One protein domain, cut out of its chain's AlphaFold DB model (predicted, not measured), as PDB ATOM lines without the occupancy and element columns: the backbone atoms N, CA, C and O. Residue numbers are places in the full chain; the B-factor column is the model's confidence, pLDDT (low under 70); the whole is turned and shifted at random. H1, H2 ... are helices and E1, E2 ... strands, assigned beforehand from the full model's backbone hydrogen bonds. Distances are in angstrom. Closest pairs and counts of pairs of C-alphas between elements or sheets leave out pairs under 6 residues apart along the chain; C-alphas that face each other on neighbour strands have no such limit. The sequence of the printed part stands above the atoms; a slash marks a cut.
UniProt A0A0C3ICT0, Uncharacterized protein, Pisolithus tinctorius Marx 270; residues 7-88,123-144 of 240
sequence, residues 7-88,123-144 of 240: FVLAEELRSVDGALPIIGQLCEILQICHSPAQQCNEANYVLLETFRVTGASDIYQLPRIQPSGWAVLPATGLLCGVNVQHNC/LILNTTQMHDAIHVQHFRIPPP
ATOM      1  N   PHE A   7     -32.868  30.223  13.674       97.25
ATOM      2  CA  PHE A   7     -34.125  30.084  12.950       97.25
ATOM      3  C   PHE A   7     -35.193  31.012  13.531       97.25
ATOM      4  O   PHE A   7     -35.322  31.165  14.749       97.25
ATOM      5  N   VAL A   8     -35.969  31.634  12.650       97.12
ATOM      6  CA  VAL A   8     -36.991  32.631  12.969       97.12
ATOM      7  C   VAL A   8     -38.255  32.393  12.146       97.12
ATOM      8  O   VAL A   8     -38.210  31.800  11.065       97.12
ATOM      9  N   LEU A   9     -39.384  32.873  12.659       97.00
ATOM     10  CA  LEU A   9     -40.581  33.122  11.864       97.00
ATOM     11  C   LEU A   9     -40.637  34.596  11.488       97.00
ATOM     12  O   LEU A   9     -40.337  35.458  12.318       97.00
ATOM     13  N   ALA A  10     -41.049  34.876  10.260       97.00
ATOM     14  CA  ALA A  10     -41.191  36.233   9.759       97.00
ATOM     15  C   ALA A  10     -42.492  36.409   8.973       97.00
ATOM     16  O   ALA A  10     -43.007  35.466   8.371       97.00
ATOM     17  N   GLU A  11     -43.015  37.626   8.980       95.81
ATOM     18  CA  GLU A  11     -44.162  38.017   8.173       95.81
ATOM     19  C   GLU A  11     -43.700  38.559   6.816       95.81
ATOM     20  O   GLU A  11     -42.758  39.351   6.720       95.81
ATOM     21  N   GLU A  12     -44.363  38.129   5.744       91.56
ATOM     22  CA  GLU A  12     -44.119  38.685   4.419       91.56
ATOM     23  C   GLU A  12     -44.909  39.986   4.253       91.56
ATOM     24  O   GLU A  12     -46.124  40.008   4.421       91.56
ATOM     25  N   LEU A  13     -44.242  41.072   3.850       84.81
ATOM     26  CA  LEU A  13     -44.844  42.414   3.761       84.81
ATOM     27  C   LEU A  13     -46.067  42.497   2.823       84.81
ATOM     28  O   LEU A  13     -46.820  43.466   2.854       84.81
ATOM     29  N   ARG A  14     -46.226  41.513   1.932       85.56
ATOM     30  CA  ARG A  14     -47.311  41.428   0.946       85.56
ATOM     31  C   ARG A  14     -48.272  40.275   1.212       85.56
ATOM     32  O   ARG A  14     -49.091  39.974   0.343       85.56
ATOM     33  N   SER A  15     -48.163  39.621   2.364       81.44
ATOM     34  CA  SER A  15     -49.045  38.514   2.693       81.44
ATOM     35  C   SER A  15     -50.486  38.990   2.793       81.44
ATOM     36  O   SER A  15     -50.802  39.993   3.430       81.44
ATOM     37  N   VAL A  16     -51.365  38.254   2.120       83.62
ATOM     38  CA  VAL A  16     -52.808  38.380   2.304       83.62
ATOM     39  C   VAL A  16     -53.137  37.899   3.715       83.62
ATOM     40  O   VAL A  16     -52.483  36.987   4.225       83.62
ATOM     41  N   ASP A  17     -54.145  38.509   4.335       83.31
ATOM     42  CA  ASP A  17     -54.611  38.140   5.668       83.31
ATOM     43  C   ASP A  17     -54.835  36.615   5.766       83.31
ATOM     44  O   ASP A  17     -55.534  36.021   4.938       83.31
ATOM     45  N   GLY A  18     -54.174  35.971   6.734       84.81
ATOM     46  CA  GLY A  18     -54.188  34.516   6.926       84.81
ATOM     47  C   GLY A  18     -53.088  33.709   6.218       84.81
ATOM     48  O   GLY A  18     -53.111  32.478   6.286       84.81
ATOM     49  N   ALA A  19     -52.119  34.344   5.553       91.88
ATOM     50  CA  ALA A  19     -50.945  33.630   5.050       91.88
ATOM     51  C   ALA A  19     -50.096  33.056   6.201       91.88
ATOM     52  O   ALA A  19     -49.954  33.659   7.266       91.88
ATOM     53  N   LEU A  20     -49.506  31.880   5.975       94.31
ATOM     54  CA  LEU A  20     -48.594  31.275   6.941       94.31
ATOM     55  C   LEU A  20     -47.311  32.114   7.057       94.31
ATOM     56  O   LEU A  20     -46.799  32.566   6.030       94.31
ATOM     57  N   PRO A  21     -46.751  32.278   8.270       96.38
ATOM     58  CA  PRO A  21     -45.441  32.893   8.437       96.38
ATOM     59  C   PRO A  21     -44.358  32.188   7.611       96.38
ATOM     60  O   PRO A  21     -44.417  30.982   7.367       96.38
ATOM     61  N   ILE A  22     -43.324  32.924   7.225       97.00
ATOM     62  CA  ILE A  22     -42.134  32.359   6.589       97.00
ATOM     63  C   ILE A  22     -41.249  31.754   7.678       97.00
ATOM     64  O   ILE A  22     -40.951  32.415   8.670       97.00
ATOM     65  N   ILE A  23     -40.789  30.519   7.476       97.94
ATOM     66  CA  ILE A  23     -39.711  29.926   8.277       97.94
ATOM     67  C   ILE A  23     -38.392  30.335   7.627       97.94
ATOM     68  O   ILE A  23     -38.211  30.107   6.431       97.94
ATOM     69  N   GLY A  24     -37.475  30.928   8.387       97.94
ATOM     70  CA  GLY A  24     -36.187  31.363   7.856       97.94
ATOM     71  C   GLY A  24     -35.023  31.101   8.801       97.94
ATOM     72  O   GLY A  24     -35.196  31.128  10.015       97.94
ATOM     73  N   GLN A  25     -33.838  30.870   8.246       98.12
ATOM     74  CA  GLN A  25     -32.571  30.939   8.966       98.12
ATOM     75  C   GLN A  25     -31.944  32.314   8.736       98.12
ATOM     76  O   GLN A  25     -31.849  32.771   7.598       98.12
ATOM     77  N   LEU A  26     -31.547  32.992   9.812       98.00
ATOM     78  CA  LEU A  26     -30.961  34.325   9.750       98.00
ATOM     79  C   LEU A  26     -29.511  34.263   9.261       98.00
ATOM     80  O   LEU A  26     -28.631  33.840  10.004       98.00
ATOM     81  N   CYS A  27     -29.258  34.725   8.039       97.94
ATOM     82  CA  CYS A  27     -27.929  34.673   7.426       97.94
ATOM     83  C   CYS A  27     -27.170  35.994   7.559       97.94
ATOM     84  O   CYS A  27     -25.957  35.992   7.746       97.94
ATOM     85  N   GLU A  28     -27.869  37.127   7.478       97.56
ATOM     86  CA  GLU A  28     -27.241  38.443   7.593       97.56
ATOM     87  C   GLU A  28     -28.190  39.469   8.217       97.56
ATOM     88  O   GLU A  28     -29.405  39.441   7.999       97.56
ATOM     89  N   ILE A  29     -27.623  40.396   8.993       96.50
ATOM     90  CA  ILE A  29     -28.328  41.535   9.581       96.50
ATOM     91  C   ILE A  29     -27.819  42.795   8.884       96.50
ATOM     92  O   ILE A  29     -26.633  43.109   8.948       96.50
ATOM     93  N   LEU A  30     -28.717  43.516   8.217       96.56
ATOM     94  CA  LEU A  30     -28.380  44.656   7.373       96.56
ATOM     95  C   LEU A  30     -28.800  45.966   8.048       96.56
ATOM     96  O   LEU A  30     -29.967  46.166   8.409       96.56
ATOM     97  N   GLN A  31     -27.852  46.892   8.159       96.94
ATOM     98  CA  GLN A  31     -28.066  48.237   8.685       96.94
ATOM     99  C   GLN A  31     -27.667  49.276   7.635       96.94
ATOM    100  O   GLN A  31     -26.559  49.264   7.105       96.94
ATOM    101  N   ILE A  32     -28.582  50.192   7.331       96.38
ATOM    102  CA  ILE A  32     -28.358  51.292   6.397       96.38
ATOM    103  C   ILE A  32     -27.609  52.403   7.127       96.38
ATOM    104  O   ILE A  32     -28.066  52.903   8.160       96.38
ATOM    105  N   CYS A  33     -26.488  52.833   6.549       96.25
ATOM    106  CA  CYS A  33     -25.724  53.965   7.053       96.25
ATOM    107  C   CYS A  33     -26.559  55.253   7.055       96.25
ATOM    108  O   CYS A  33     -27.304  55.541   6.120       96.25
ATOM    109  N   HIS A  34     -26.389  56.039   8.110       95.94
ATOM    110  CA  HIS A  34     -27.083  57.291   8.396       95.94
ATOM    111  C   HIS A  34     -28.605  57.162   8.544       95.94
ATOM    112  O   HIS A  34     -29.307  58.172   8.536       95.94
ATOM    113  N   SER A  35     -29.132  55.944   8.705       96.38
ATOM    114  CA  SER A  35     -30.547  55.745   9.015       96.38
ATOM    115  C   SER A  35     -30.843  56.026  10.498       96.38
ATOM    116  O   SER A  35     -29.951  55.890  11.340       96.38
ATOM    117  N   PRO A  36     -32.097  56.358  10.859       96.31
ATOM    118  CA  PRO A  36     -32.505  56.446  12.261       96.31
ATOM    119  C   PRO A  36     -32.234  55.148  13.035       96.31
ATOM    120  O   PRO A  36     -31.747  55.194  14.159       96.31
ATOM    121  N   ALA A  37     -32.440  53.989  12.397       94.94
ATOM    122  CA  ALA A  37     -32.132  52.687  12.988       94.94
ATOM    123  C   ALA A  37     -30.651  52.580  13.383       94.94
ATOM    124  O   ALA A  37     -30.343  52.102  14.469       94.94
ATOM    125  N   GLN A  38     -29.728  53.114  12.571       95.88
ATOM    126  CA  GLN A  38     -28.313  53.154  12.941       95.88
ATOM    127  C   GLN A  38     -28.063  53.958  14.218       95.88
ATOM    128  O   GLN A  38     -27.299  53.521  15.077       95.88
ATOM    129  N   GLN A  39     -28.717  55.110  14.367       96.12
ATOM    130  CA  GLN A  39     -28.579  55.952  15.561       96.12
ATOM    131  C   GLN A  39     -29.092  55.239  16.822       96.12
ATOM    132  O   GLN A  39     -28.576  55.472  17.914       96.12
ATOM    133  N   CYS A  40     -30.063  54.340  16.658       96.38
ATOM    134  CA  CYS A  40     -30.626  53.509  17.720       96.38
ATOM    135  C   CYS A  40     -29.928  52.147  17.884       96.38
ATOM    136  O   CYS A  40     -30.325  51.373  18.751       96.38
ATOM    137  N   ASN A  41     -28.885  51.850  17.098       94.50
ATOM    138  CA  ASN A  41     -28.237  50.533  17.043       94.50
ATOM    139  C   ASN A  41     -29.213  49.382  16.706       94.50
ATOM    140  O   ASN A  41     -29.122  48.277  17.242       94.50
ATOM    141  N   GLU A  42     -30.154  49.653  15.804       94.94
ATOM    142  CA  GLU A  42     -31.154  48.716  15.297       94.94
ATOM    143  C   GLU A  42     -30.858  48.323  13.844       94.94
ATOM    144  O   GLU A  42     -30.215  49.056  13.086       94.94
ATOM    145  N   ALA A  43     -31.345  47.150  13.443       96.31
ATOM    146  CA  ALA A  43     -31.255  46.675  12.068       96.31
ATOM    147  C   ALA A  43     -32.390  47.248  11.212       96.31
ATOM    148  O   ALA A  43     -33.512  47.419  11.685       96.31
ATOM    149  N   ASN A  44     -32.126  47.493   9.928       96.88
ATOM    150  CA  ASN A  44     -33.172  47.878   8.979       96.88
ATOM    151  C   ASN A  44     -33.792  46.643   8.324       96.88
ATOM    152  O   ASN A  44     -35.013  46.540   8.218       96.88
ATOM    153  N   TYR A  45     -32.943  45.709   7.898       97.50
ATOM    154  CA  TYR A  45     -33.343  44.516   7.166       97.50
ATOM    155  C   TYR A  45     -32.590  43.290   7.670       97.50
ATOM    156  O   TYR A  45     -31.553  43.391   8.327       97.50
ATOM    157  N   VAL A  46     -33.112  42.128   7.318       97.44
ATOM    158  CA  VAL A  46     -32.486  40.831   7.545       97.44
ATOM    159  C   VAL A  46     -32.540  40.016   6.261       97.44
ATOM    160  O   VAL A  46     -33.537  40.063   5.535       97.44
ATOM    161  N   LEU A  47     -31.466  39.284   5.979       97.94
ATOM    162  CA  LEU A  47     -31.421  38.282   4.919       97.94
ATOM    163  C   LEU A  47     -31.691  36.914   5.540       97.94
ATOM    164  O   LEU A  47     -30.963  36.481   6.438       97.94
ATOM    165  N   LEU A  48     -32.725  36.243   5.044       98.12
ATOM    166  CA  LEU A  48     -33.127  34.915   5.483       98.12
ATOM    167  C   LEU A  48     -32.947  33.895   4.356       98.12
ATOM    168  O   LEU A  48     -33.423  34.118   3.238       98.12
ATOM    169  N   GLU A  49     -32.352  32.743   4.667       98.25
ATOM    170  CA  GLU A  49     -32.593  31.522   3.894       98.25
ATOM    171  C   GLU A  49     -33.962  30.977   4.309       98.25
ATOM    172  O   GLU A  49     -34.201  30.679   5.475       98.25
ATOM    173  N   THR A  50     -34.899  30.902   3.373       98.12
ATOM    174  CA  THR A  50     -36.283  30.484   3.626       98.12
ATOM    175  C   THR A  50     -36.427  28.972   3.574       98.12
ATOM    176  O   THR A  50     -35.751  28.299   2.793       98.12
ATOM    177  N   PHE A  51     -37.364  28.447   4.358       98.38
ATOM    178  CA  PHE A  51     -37.670  27.030   4.451       98.38
ATOM    179  C   PHE A  51     -39.163  26.782   4.249       98.38
ATOM    180  O   PHE A  51     -40.015  27.525   4.737       98.38
ATOM    181  N   ARG A  52     -39.485  25.670   3.586       97.56
ATOM    182  CA  ARG A  52     -40.858  25.166   3.450       97.56
ATOM    183  C   ARG A  52     -41.033  23.853   4.197       97.56
ATOM    184  O   ARG A  52     -40.112  23.039   4.243       97.56
ATOM    185  N   VAL A  53     -42.237  23.617   4.713       97.62
ATOM    186  CA  VAL A  53     -42.616  22.322   5.290       97.62
ATOM    187  C   VAL A  53     -42.850  21.313   4.165       97.62
ATOM    188  O   VAL A  53     -43.613  21.581   3.240       97.62
ATOM    189  N   THR A  54     -42.198  20.154   4.232       97.50
ATOM    190  CA  THR A  54     -42.269  19.109   3.192       97.50
ATOM    191  C   THR A  54     -42.971  17.833   3.640       97.50
ATOM    192  O   THR A  54     -43.282  16.983   2.808       97.50
ATOM    193  N   GLY A  55     -43.250  17.687   4.936       96.19
ATOM    194  CA  GLY A  55     -43.957  16.534   5.486       96.19
ATOM    195  C   GLY A  55     -43.773  16.409   6.993       96.19
ATOM    196  O   GLY A  55     -43.367  17.359   7.659       96.19
ATOM    197  N   ALA A  56     -44.047  15.220   7.522       97.19
ATOM    198  CA  ALA A  56     -43.797  14.855   8.911       97.19
ATOM    199  C   ALA A  56     -42.569  13.942   9.017       97.19
ATOM    200  O   ALA A  56     -42.244  13.202   8.089       97.19
ATOM    201  N   SER A  57     -41.879  13.988  10.151       96.69
ATOM    202  CA  SER A  57     -40.877  12.984  10.515       96.69
ATOM    203  C   SER A  57     -41.557  11.741  11.084       96.69
ATOM    204  O   SER A  57     -42.450  11.855  11.918       96.69
ATOM    205  N   ASP A  58     -41.110  10.550  10.683       95.62
ATOM    206  CA  ASP A  58     -41.777   9.295  11.066       95.62
ATOM    207  C   ASP A  58     -41.760   9.048  12.581       95.62
ATOM    208  O   ASP A  58     -42.743   8.592  13.165       95.62
ATOM    209  N   ILE A  59     -40.632   9.364  13.223       96.06
ATOM    210  CA  ILE A  59     -40.399   9.060  14.639       96.06
ATOM    211  C   ILE A  59     -40.931  10.177  15.537       96.06
ATOM    212  O   ILE A  59     -41.631   9.904  16.507       96.06
ATOM    213  N   TYR A  60     -40.599  11.432  15.230       95.31
ATOM    214  CA  TYR A  60     -40.982  12.559  16.081       95.31
ATOM    215  C   TYR A  60     -42.365  13.120  15.760       95.31
ATOM    216  O   TYR A  60     -42.918  13.837  16.587       95.31
ATOM    217  N   GLN A  61     -42.918  12.826  14.576       95.81
ATOM    218  CA  GLN A  61     -44.170  13.416  14.089       95.81
ATOM    219  C   GLN A  61     -44.135  14.954  14.106       95.81
ATOM    220  O   GLN A  61     -45.146  15.627  14.294       95.81
ATOM    221  N   LEU A  62     -42.936  15.510  13.906       96.31
ATOM    222  CA  LEU A  62     -42.682  16.942  13.776       96.31
ATOM    223  C   LEU A  62     -42.524  17.331  12.301       96.31
ATOM    224  O   LEU A  62     -42.042  16.499  11.519       96.31
ATOM    225  N   PRO A  63     -42.888  18.568  11.912       97.75
ATOM    226  CA  PRO A  63     -42.764  19.036  10.536       97.75
ATOM    227  C   PRO A  63     -41.316  18.997  10.057       97.75
ATOM    228  O   PRO A  63     -40.436  19.570  10.695       97.75
ATOM    229  N   ARG A  64     -41.069  18.350   8.921       98.06
ATOM    230  CA  ARG A  64     -39.784  18.400   8.215       98.06
ATOM    231  C   ARG A  64     -39.737  19.651   7.365       98.06
ATOM    232  O   ARG A  64     -40.714  19.964   6.683       98.06
ATOM    233  N   ILE A  65     -38.605  20.340   7.394       98.31
ATOM    234  CA  ILE A  65     -38.401  21.568   6.633       98.31
ATOM    235  C   ILE A  65     -37.228  21.417   5.672       98.31
ATOM    236  O   ILE A  65     -36.279  20.684   5.942       98.31
ATOM    237  N   GLN A  66     -37.305  22.094   4.531       98.06
ATOM    238  CA  GLN A  66     -36.232  22.127   3.537       98.06
ATOM    239  C   GLN A  66     -36.028  23.547   3.010       98.06
ATOM    240  O   GLN A  66     -37.029  24.260   2.871       98.06
ATOM    241  N   PRO A  67     -34.783  23.931   2.669       98.19
ATOM    242  CA  PRO A  67     -34.511  25.206   2.022       98.19
ATOM    243  C   PRO A  67     -35.364  25.384   0.764       98.19
ATOM    244  O   PRO A  67     -35.510  24.460  -0.045       98.19
ATOM    245  N   SER A  68     -35.945  26.567   0.604       97.94
ATOM    246  CA  SER A  68     -36.806  26.919  -0.531       97.94
ATOM    247  C   SER A  68     -36.303  28.105  -1.346       97.94
ATOM    248  O   SER A  68     -36.703  28.244  -2.500       97.94
ATOM    249  N   GLY A  69     -35.435  28.946  -0.786       97.50
ATOM    250  CA  GLY A  69     -34.964  30.163  -1.443       97.50
ATOM    251  C   GLY A  69     -34.483  31.201  -0.441       97.50
ATOM    252  O   GLY A  69     -34.219  30.868   0.709       97.50
ATOM    253  N   TRP A  70     -34.429  32.461  -0.856       98.06
ATOM    254  CA  TRP A  70     -33.906  33.567  -0.053       98.06
ATOM    255  C   TRP A  70     -34.902  34.718  -0.006       98.06
ATOM    256  O   TRP A  70     -35.582  34.986  -0.999       98.06
ATOM    257  N   ALA A  71     -34.963  35.415   1.126       97.25
ATOM    258  CA  ALA A  71     -35.802  36.591   1.298       97.25
ATOM    259  C   ALA A  71     -35.061  37.683   2.074       97.25
ATOM    260  O   ALA A  71     -34.371  37.403   3.052       97.25
ATOM    261  N   VAL A  72     -35.239  38.935   1.651       97.19
ATOM    262  CA  VAL A  72     -34.831  40.111   2.424       97.19
ATOM    263  C   VAL A  72     -36.087  40.733   3.004       97.19
ATOM    264  O   VAL A  72     -36.981  41.131   2.256       97.19
ATOM    265  N   LEU A  73     -36.156  40.810   4.329       96.88
ATOM    266  CA  LEU A  73     -37.317  41.329   5.048       96.88
ATOM    267  C   LEU A  73     -36.906  42.499   5.943       96.88
ATOM    268  O   LEU A  73     -35.760  42.545   6.395       96.88
ATOM    269  N   PRO A  74     -37.810  43.453   6.223       96.88
ATOM    270  CA  PRO A  74     -37.583  44.428   7.282       96.88
ATOM    271  C   PRO A  74     -37.324  43.709   8.608       96.88
ATOM    272  O   PRO A  74     -37.985  42.716   8.911       96.88
ATOM    273  N   ALA A  75     -36.406  44.223   9.426       96.44
ATOM    274  CA  ALA A  75     -36.115  43.624  10.732       96.44
ATOM    275  C   ALA A  75     -37.355  43.596  11.649       96.44
ATOM    276  O   ALA A  75     -37.518  42.680  12.450       96.44
ATOM    277  N   THR A  76     -38.267  44.559  11.475       95.81
ATOM    278  CA  THR A  76     -39.566  44.629  12.164       95.81
ATOM    279  C   THR A  76     -40.553  43.539  11.742       95.81
ATOM    280  O   THR A  76     -41.555  43.354  12.420       95.81
ATOM    281  N   GLY A  77     -40.291  42.828  10.640       95.56
ATOM    282  CA  GLY A  77     -41.100  41.699  10.178       95.56
ATOM    283  C   GLY A  77     -40.750  40.370  10.856       95.56
ATOM    284  O   GLY A  77     -41.395  39.364  10.578       95.56
ATOM    285  N   LEU A  78     -39.731  40.330  11.723       96.25
ATOM    286  CA  LEU A  78     -39.425  39.145  12.520       96.25
ATOM    287  C   LEU A  78     -40.457  38.979  13.639       96.25
ATOM    288  O   LEU A  78     -40.615  39.863  14.478       96.25
ATOM    289  N   LEU A  79     -41.117  37.824  13.672       95.31
ATOM    290  CA  LEU A  79     -42.143  37.511  14.664       95.31
ATOM    291  C   LEU A  79     -41.514  36.926  15.929       95.31
ATOM    292  O   LEU A  79     -41.663  37.468  17.021       95.31
ATOM    293  N   CYS A  80     -40.793  35.813  15.785       95.38
ATOM    294  CA  CYS A  80     -40.181  35.114  16.911       95.38
ATOM    295  C   CYS A  80     -39.048  34.184  16.469       95.38
ATOM    296  O   CYS A  80     -38.968  33.779  15.309       95.38
ATOM    297  N   GLY A  81     -38.187  33.804  17.413       95.44
ATOM    298  CA  GLY A  81     -37.225  32.720  17.211       95.44
ATOM    299  C   GLY A  81     -37.913  31.361  17.302       95.44
ATOM    300  O   GLY A  81     -38.792  31.166  18.142       95.44
ATOM    301  N   VAL A  82     -37.501  30.410  16.468       95.81
ATOM    302  CA  VAL A  82     -38.003  29.033  16.516       95.81
ATOM    303  C   VAL A  82     -36.875  28.039  16.672       95.81
ATOM    304  O   VAL A  82     -35.760  28.233  16.197       95.81
ATOM    305  N   ASN A  83     -37.183  26.945  17.354       95.50
ATOM    306  CA  ASN A  83     -36.246  25.858  17.538       95.50
ATOM    307  C   ASN A  83     -36.357  24.871  16.370       95.50
ATOM    308  O   ASN A  83     -37.379  24.205  16.190       95.50
ATOM    309  N   VAL A  84     -35.287  24.770  15.592       96.75
ATOM    310  CA  VAL A  84     -35.123  23.772  14.536       96.75
ATOM    311  C   VAL A  84     -34.068  22.778  14.988       96.75
ATOM    312  O   VAL A  84     -33.021  23.149  15.514       96.75
ATOM    313  N   GLN A  85     -34.367  21.498  14.812       96.69
ATOM    314  CA  GLN A  85     -33.521  20.401  15.256       96.69
ATOM    315  C   GLN A  85     -33.179  19.504  14.074       96.69
ATOM    316  O   GLN A  85     -33.932  19.407  13.109       96.69
ATOM    317  N   HIS A  86     -32.046  18.817  14.152       97.69
ATOM    318  CA  HIS A  86     -31.732  17.747  13.213       97.69
ATOM    319  C   HIS A  86     -32.586  16.507  13.504       97.69
ATOM    320  O   HIS A  86     -32.871  16.189  14.662       97.69
ATOM    321  N   ASN A  87     -32.968  15.772  12.461       97.69
ATOM    322  CA  ASN A  87     -33.708  14.517  12.572       97.69
ATOM    323  C   ASN A  87     -32.801  13.337  12.981       97.69
ATOM    324  O   ASN A  87     -32.658  12.341  12.262       97.69
ATOM    325  N   CYS A  88     -32.187  13.436  14.163       97.44
ATOM    326  CA  CYS A  88     -31.199  12.470  14.649       97.44
ATOM    327  C   CYS A  88     -31.716  11.028  14.668       97.44
ATOM    328  O   CYS A  88     -30.955  10.098  14.403       97.44
ATOM    329  N   LEU A 123     -33.778  18.622   8.593       98.31
ATOM    330  CA  LEU A 123     -34.217  19.468   9.687       98.31
ATOM    331  C   LEU A 123     -35.703  19.262   9.993       98.31
ATOM    332  O   LEU A 123     -36.541  19.085   9.103       98.31
ATOM    333  N   ILE A 124     -36.032  19.324  11.278       98.06
ATOM    334  CA  ILE A 124     -37.388  19.275  11.812       98.06
ATOM    335  C   ILE A 124     -37.669  20.520  12.651       98.06
ATOM    336  O   ILE A 124     -36.843  20.955  13.454       98.06
ATOM    337  N   LEU A 125     -38.854  21.094  12.474       97.31
ATOM    338  CA  LEU A 125     -39.324  22.235  13.247       97.31
ATOM    339  C   LEU A 125     -39.936  21.749  14.561       97.31
ATOM    340  O   LEU A 125     -40.901  20.981  14.565       97.31
ATOM    341  N   ASN A 126     -39.414  22.217  15.691       95.88
ATOM    342  CA  ASN A 126     -39.991  21.891  16.984       95.88
ATOM    343  C   ASN A 126     -41.235  22.753  17.247       95.88
ATOM    344  O   ASN A 126     -41.141  23.906  17.659       95.88
ATOM    345  N   THR A 127     -42.414  22.159  17.068       94.62
ATOM    346  CA  THR A 127     -43.707  22.827  17.293       94.62
ATOM    347  C   THR A 127     -44.206  22.761  18.738       94.62
ATOM    348  O   THR A 127     -45.281  23.276  19.050       94.62
ATOM    349  N   THR A 128     -43.441  22.131  19.634       87.88
ATOM    350  CA  THR A 128     -43.814  21.947  21.049       87.88
ATOM    351  C   THR A 128     -43.315  23.068  21.961       87.88
ATOM    352  O   THR A 128     -43.633  23.081  23.149       87.88
ATOM    353  N   GLN A 129     -42.553  24.025  21.424       82.50
ATOM    354  CA  GLN A 129     -42.082  25.180  22.182       82.50
ATOM    355  C   GLN A 129     -43.267  26.035  22.662       82.50
ATOM    356  O   GLN A 129     -44.158  26.381  21.891       82.50
ATOM    357  N   MET A 130     -43.281  26.359  23.960       77.25
ATOM    358  CA  MET A 130     -44.379  27.112  24.583       77.25
ATOM    359  C   MET A 130     -44.326  28.613  24.276       77.25
ATOM    360  O   MET A 130     -45.367  29.262  24.213       77.25
ATOM    361  N   HIS A 131     -43.124  29.166  24.101       85.88
ATOM    362  CA  HIS A 131     -42.948  30.565  23.722       85.88
ATOM    363  C   HIS A 131     -43.368  30.761  22.265       85.88
ATOM    364  O   HIS A 131     -42.994  29.960  21.411       85.88
ATOM    365  N   ASP A 132     -44.171  31.794  22.010       88.31
ATOM    366  CA  ASP A 132     -44.645  32.183  20.674       88.31
ATOM    367  C   ASP A 132     -45.440  31.092  19.937       88.31
ATOM    368  O   ASP A 132     -45.541  31.065  18.707       88.31
ATOM    369  N   ALA A 133     -46.090  30.214  20.712       89.19
ATOM    370  CA  ALA A 133     -46.926  29.139  20.193       89.19
ATOM    371  C   ALA A 133     -48.010  29.652  19.231       89.19
ATOM    372  O   ALA A 133     -48.349  28.953  18.283       89.19
ATOM    373  N   ILE A 134     -48.515  30.879  19.407       93.69
ATOM    374  CA  ILE A 134     -49.499  31.466  18.488       93.69
ATOM    375  C   ILE A 134     -49.024  31.437  17.029       93.69
ATOM    376  O   ILE A 134     -49.814  31.112  16.152       93.69
ATOM    377  N   HIS A 135     -47.738  31.680  16.763       94.56
ATOM    378  CA  HIS A 135     -47.187  31.638  15.409       94.56
ATOM    379  C   HIS A 135     -46.782  30.214  15.014       94.56
ATOM    380  O   HIS A 135     -47.091  29.770  13.910       94.56
ATOM    381  N   VAL A 136     -46.166  29.467  15.934       94.31
ATOM    382  CA  VAL A 136     -45.618  28.125  15.667       94.31
ATOM    383  C   VAL A 136     -46.705  27.060  15.459       94.31
ATOM    384  O   VAL A 136     -46.519  26.133  14.668       94.31
ATOM    385  N   GLN A 137     -47.855  27.176  16.132       94.19
ATOM    386  CA  GLN A 137     -48.933  26.181  16.057       94.19
ATOM    387  C   GLN A 137     -49.551  26.069  14.656       94.19
ATOM    388  O   GLN A 137     -50.107  25.021  14.343       94.19
ATOM    389  N   HIS A 138     -49.393  27.070  13.785       94.19
ATOM    390  CA  HIS A 138     -49.840  26.984  12.391       94.19
ATOM    391  C   HIS A 138     -49.141  25.868  11.599       94.19
ATOM    392  O   HIS A 138     -49.707  25.340  10.645       94.19
ATOM    393  N   PHE A 139     -47.930  25.474  12.008       95.25
ATOM    394  CA  PHE A 139     -47.181  24.380  11.385       95.25
ATOM    395  C   PHE A 139     -47.418  23.034  12.066       95.25
ATOM    396  O   PHE A 139     -46.821  22.031  11.677       95.25
ATOM    397  N   ARG A 140     -48.240  22.982  13.118       95.06
ATOM    398  CA  ARG A 140     -48.459  21.750  13.866       95.06
ATOM    399  C   ARG A 140     -49.184  20.729  12.998       95.06
ATOM    400  O   ARG A 140     -50.262  20.989  12.478       95.06
ATOM    401  N   ILE A 141     -48.618  19.528  12.929       92.94
ATOM    402  CA  ILE A 141     -49.311  18.369  12.374       92.94
ATOM    403  C   ILE A 141     -50.459  18.024  13.331       92.94
ATOM    404  O   ILE A 141     -50.195  17.806  14.522       92.94
ATOM    405  N   PRO A 142     -51.722  18.005  12.861       91.38
ATOM    406  CA  PRO A 142     -52.850  17.644  13.704       91.38
ATOM    407  C   PRO A 142     -52.607  16.263  14.316       91.38
ATOM    408  O   PRO A 142     -52.372  15.305  13.572       91.38
ATOM    409  N   PRO A 143     -52.617  16.133  15.655       87.00
ATOM    410  CA  PRO A 143     -52.502  14.822  16.260       87.00
ATOM    411  C   PRO A 143     -53.721  13.979  15.857       87.00
ATOM    412  O   PRO A 143     -54.810  14.537  15.673       87.00
ATOM    413  N   PRO A 144     -53.577  12.646  15.755       89.06
ATOM    414  CA  PRO A 144     -54.728  11.766  15.624       89.06
ATOM    415  C   PRO A 144     -55.756  12.072  16.722       89.06
ATOM    416  O   PRO A 144     -55.347  12.366  17.854       89.06
TER     417      PRO A 144
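Overview. This is residues 7 to 88 and 123 to 144 of the 240 residues of an uncharacterized protein of Pisolithus tinctorius Marx 270 (UniProt A0A0C3ICT0). One strongly twisted sheet of seven strands curls like part of a barrel and folds back on itself, with the short pair E5 and E1 facing E3, E4, E7 and E6 and with E2 as the hinge. The long, paired strands E3 and E4 run along the length of the sheet; H2 packs beside E5 and E1, and H1 lies far out at one end in the loop between E2 and E3. The printed part has 104 residues with two named helices and seven named strands, along the chain E1 E2 H1 E3 E4 E5 E6 E7 H2, and the class is mostly strand. The sheet's order is E5 E1 E2 E3 E4 E7 E6, antiparallel throughout. The whole is only just compact, close to loose, with a radius of gyration of the C-alphas of 15.0 A, and elongated, spanning 53 by 30 by 24 A.

Along the chain. E3, residues 45 to 56, measures 31.5 A, and E4, residues 63 to 74, 26.1 A. E2, residues 22 to 30, measures 18.5 A. E1, residues 7 to 10, begins at C-alpha 7, (-34.125, 30.084, 12.950). E5 is residues 78 to 81, E6 84 to 86 and E7 123 to 125. H1 is residues 36 to 39. H2, residues 133 to 139, measures 10.0 A and ends at C-alpha 139, (-47.181, 24.380, 11.385).

Arrangement. E3 and E4 form a hairpin, with N 50 and O 69 at 2.7 A. E2 is E3's other neighbour, with N 25 and O 49 at 2.8 A. E2 bends by 80 degrees at residue 27, and E4 by 84 degrees at residue 69. E1 and E2 form a hairpin, with N 8 and O 24 at 2.8 A. Edge strand E5 pairs with E1, N 9 and O 80 at 2.8 A. Beyond E4 comes E7, N 125 and O 63 at 2.8 A, then edge strand E6, N 124 and O 85 at 2.8 A. E5 runs on into E6 at 44 degrees. H2 is on the sheet at a height of 8.0 A, over none of the strands, only just, with 2 of its C-alphas falling on E5; the closest C-alphas of H2 and E1 are those of His 135 and Leu 9, 7.6 A apart. H1 is not on the sheet. H2 has 1 of 3 O i to N i+4 pairs and 2 of 4 O i to N i+3 pairs within hydrogen-bond range; H1 is too short for an O i to N i+4 pair.

Size, cuts and confidence. The two C-alphas farthest apart, those of His 34 and Pro 144, are 53.7 A apart. Residues 89 to 122 are not printed, and C-alphas 88 and 123 are 9.1 A apart across the cut. The link E1 to E2, 11 residues, is long. Mean pLDDT of the printed part is 94.9, and no printed residue is under 70.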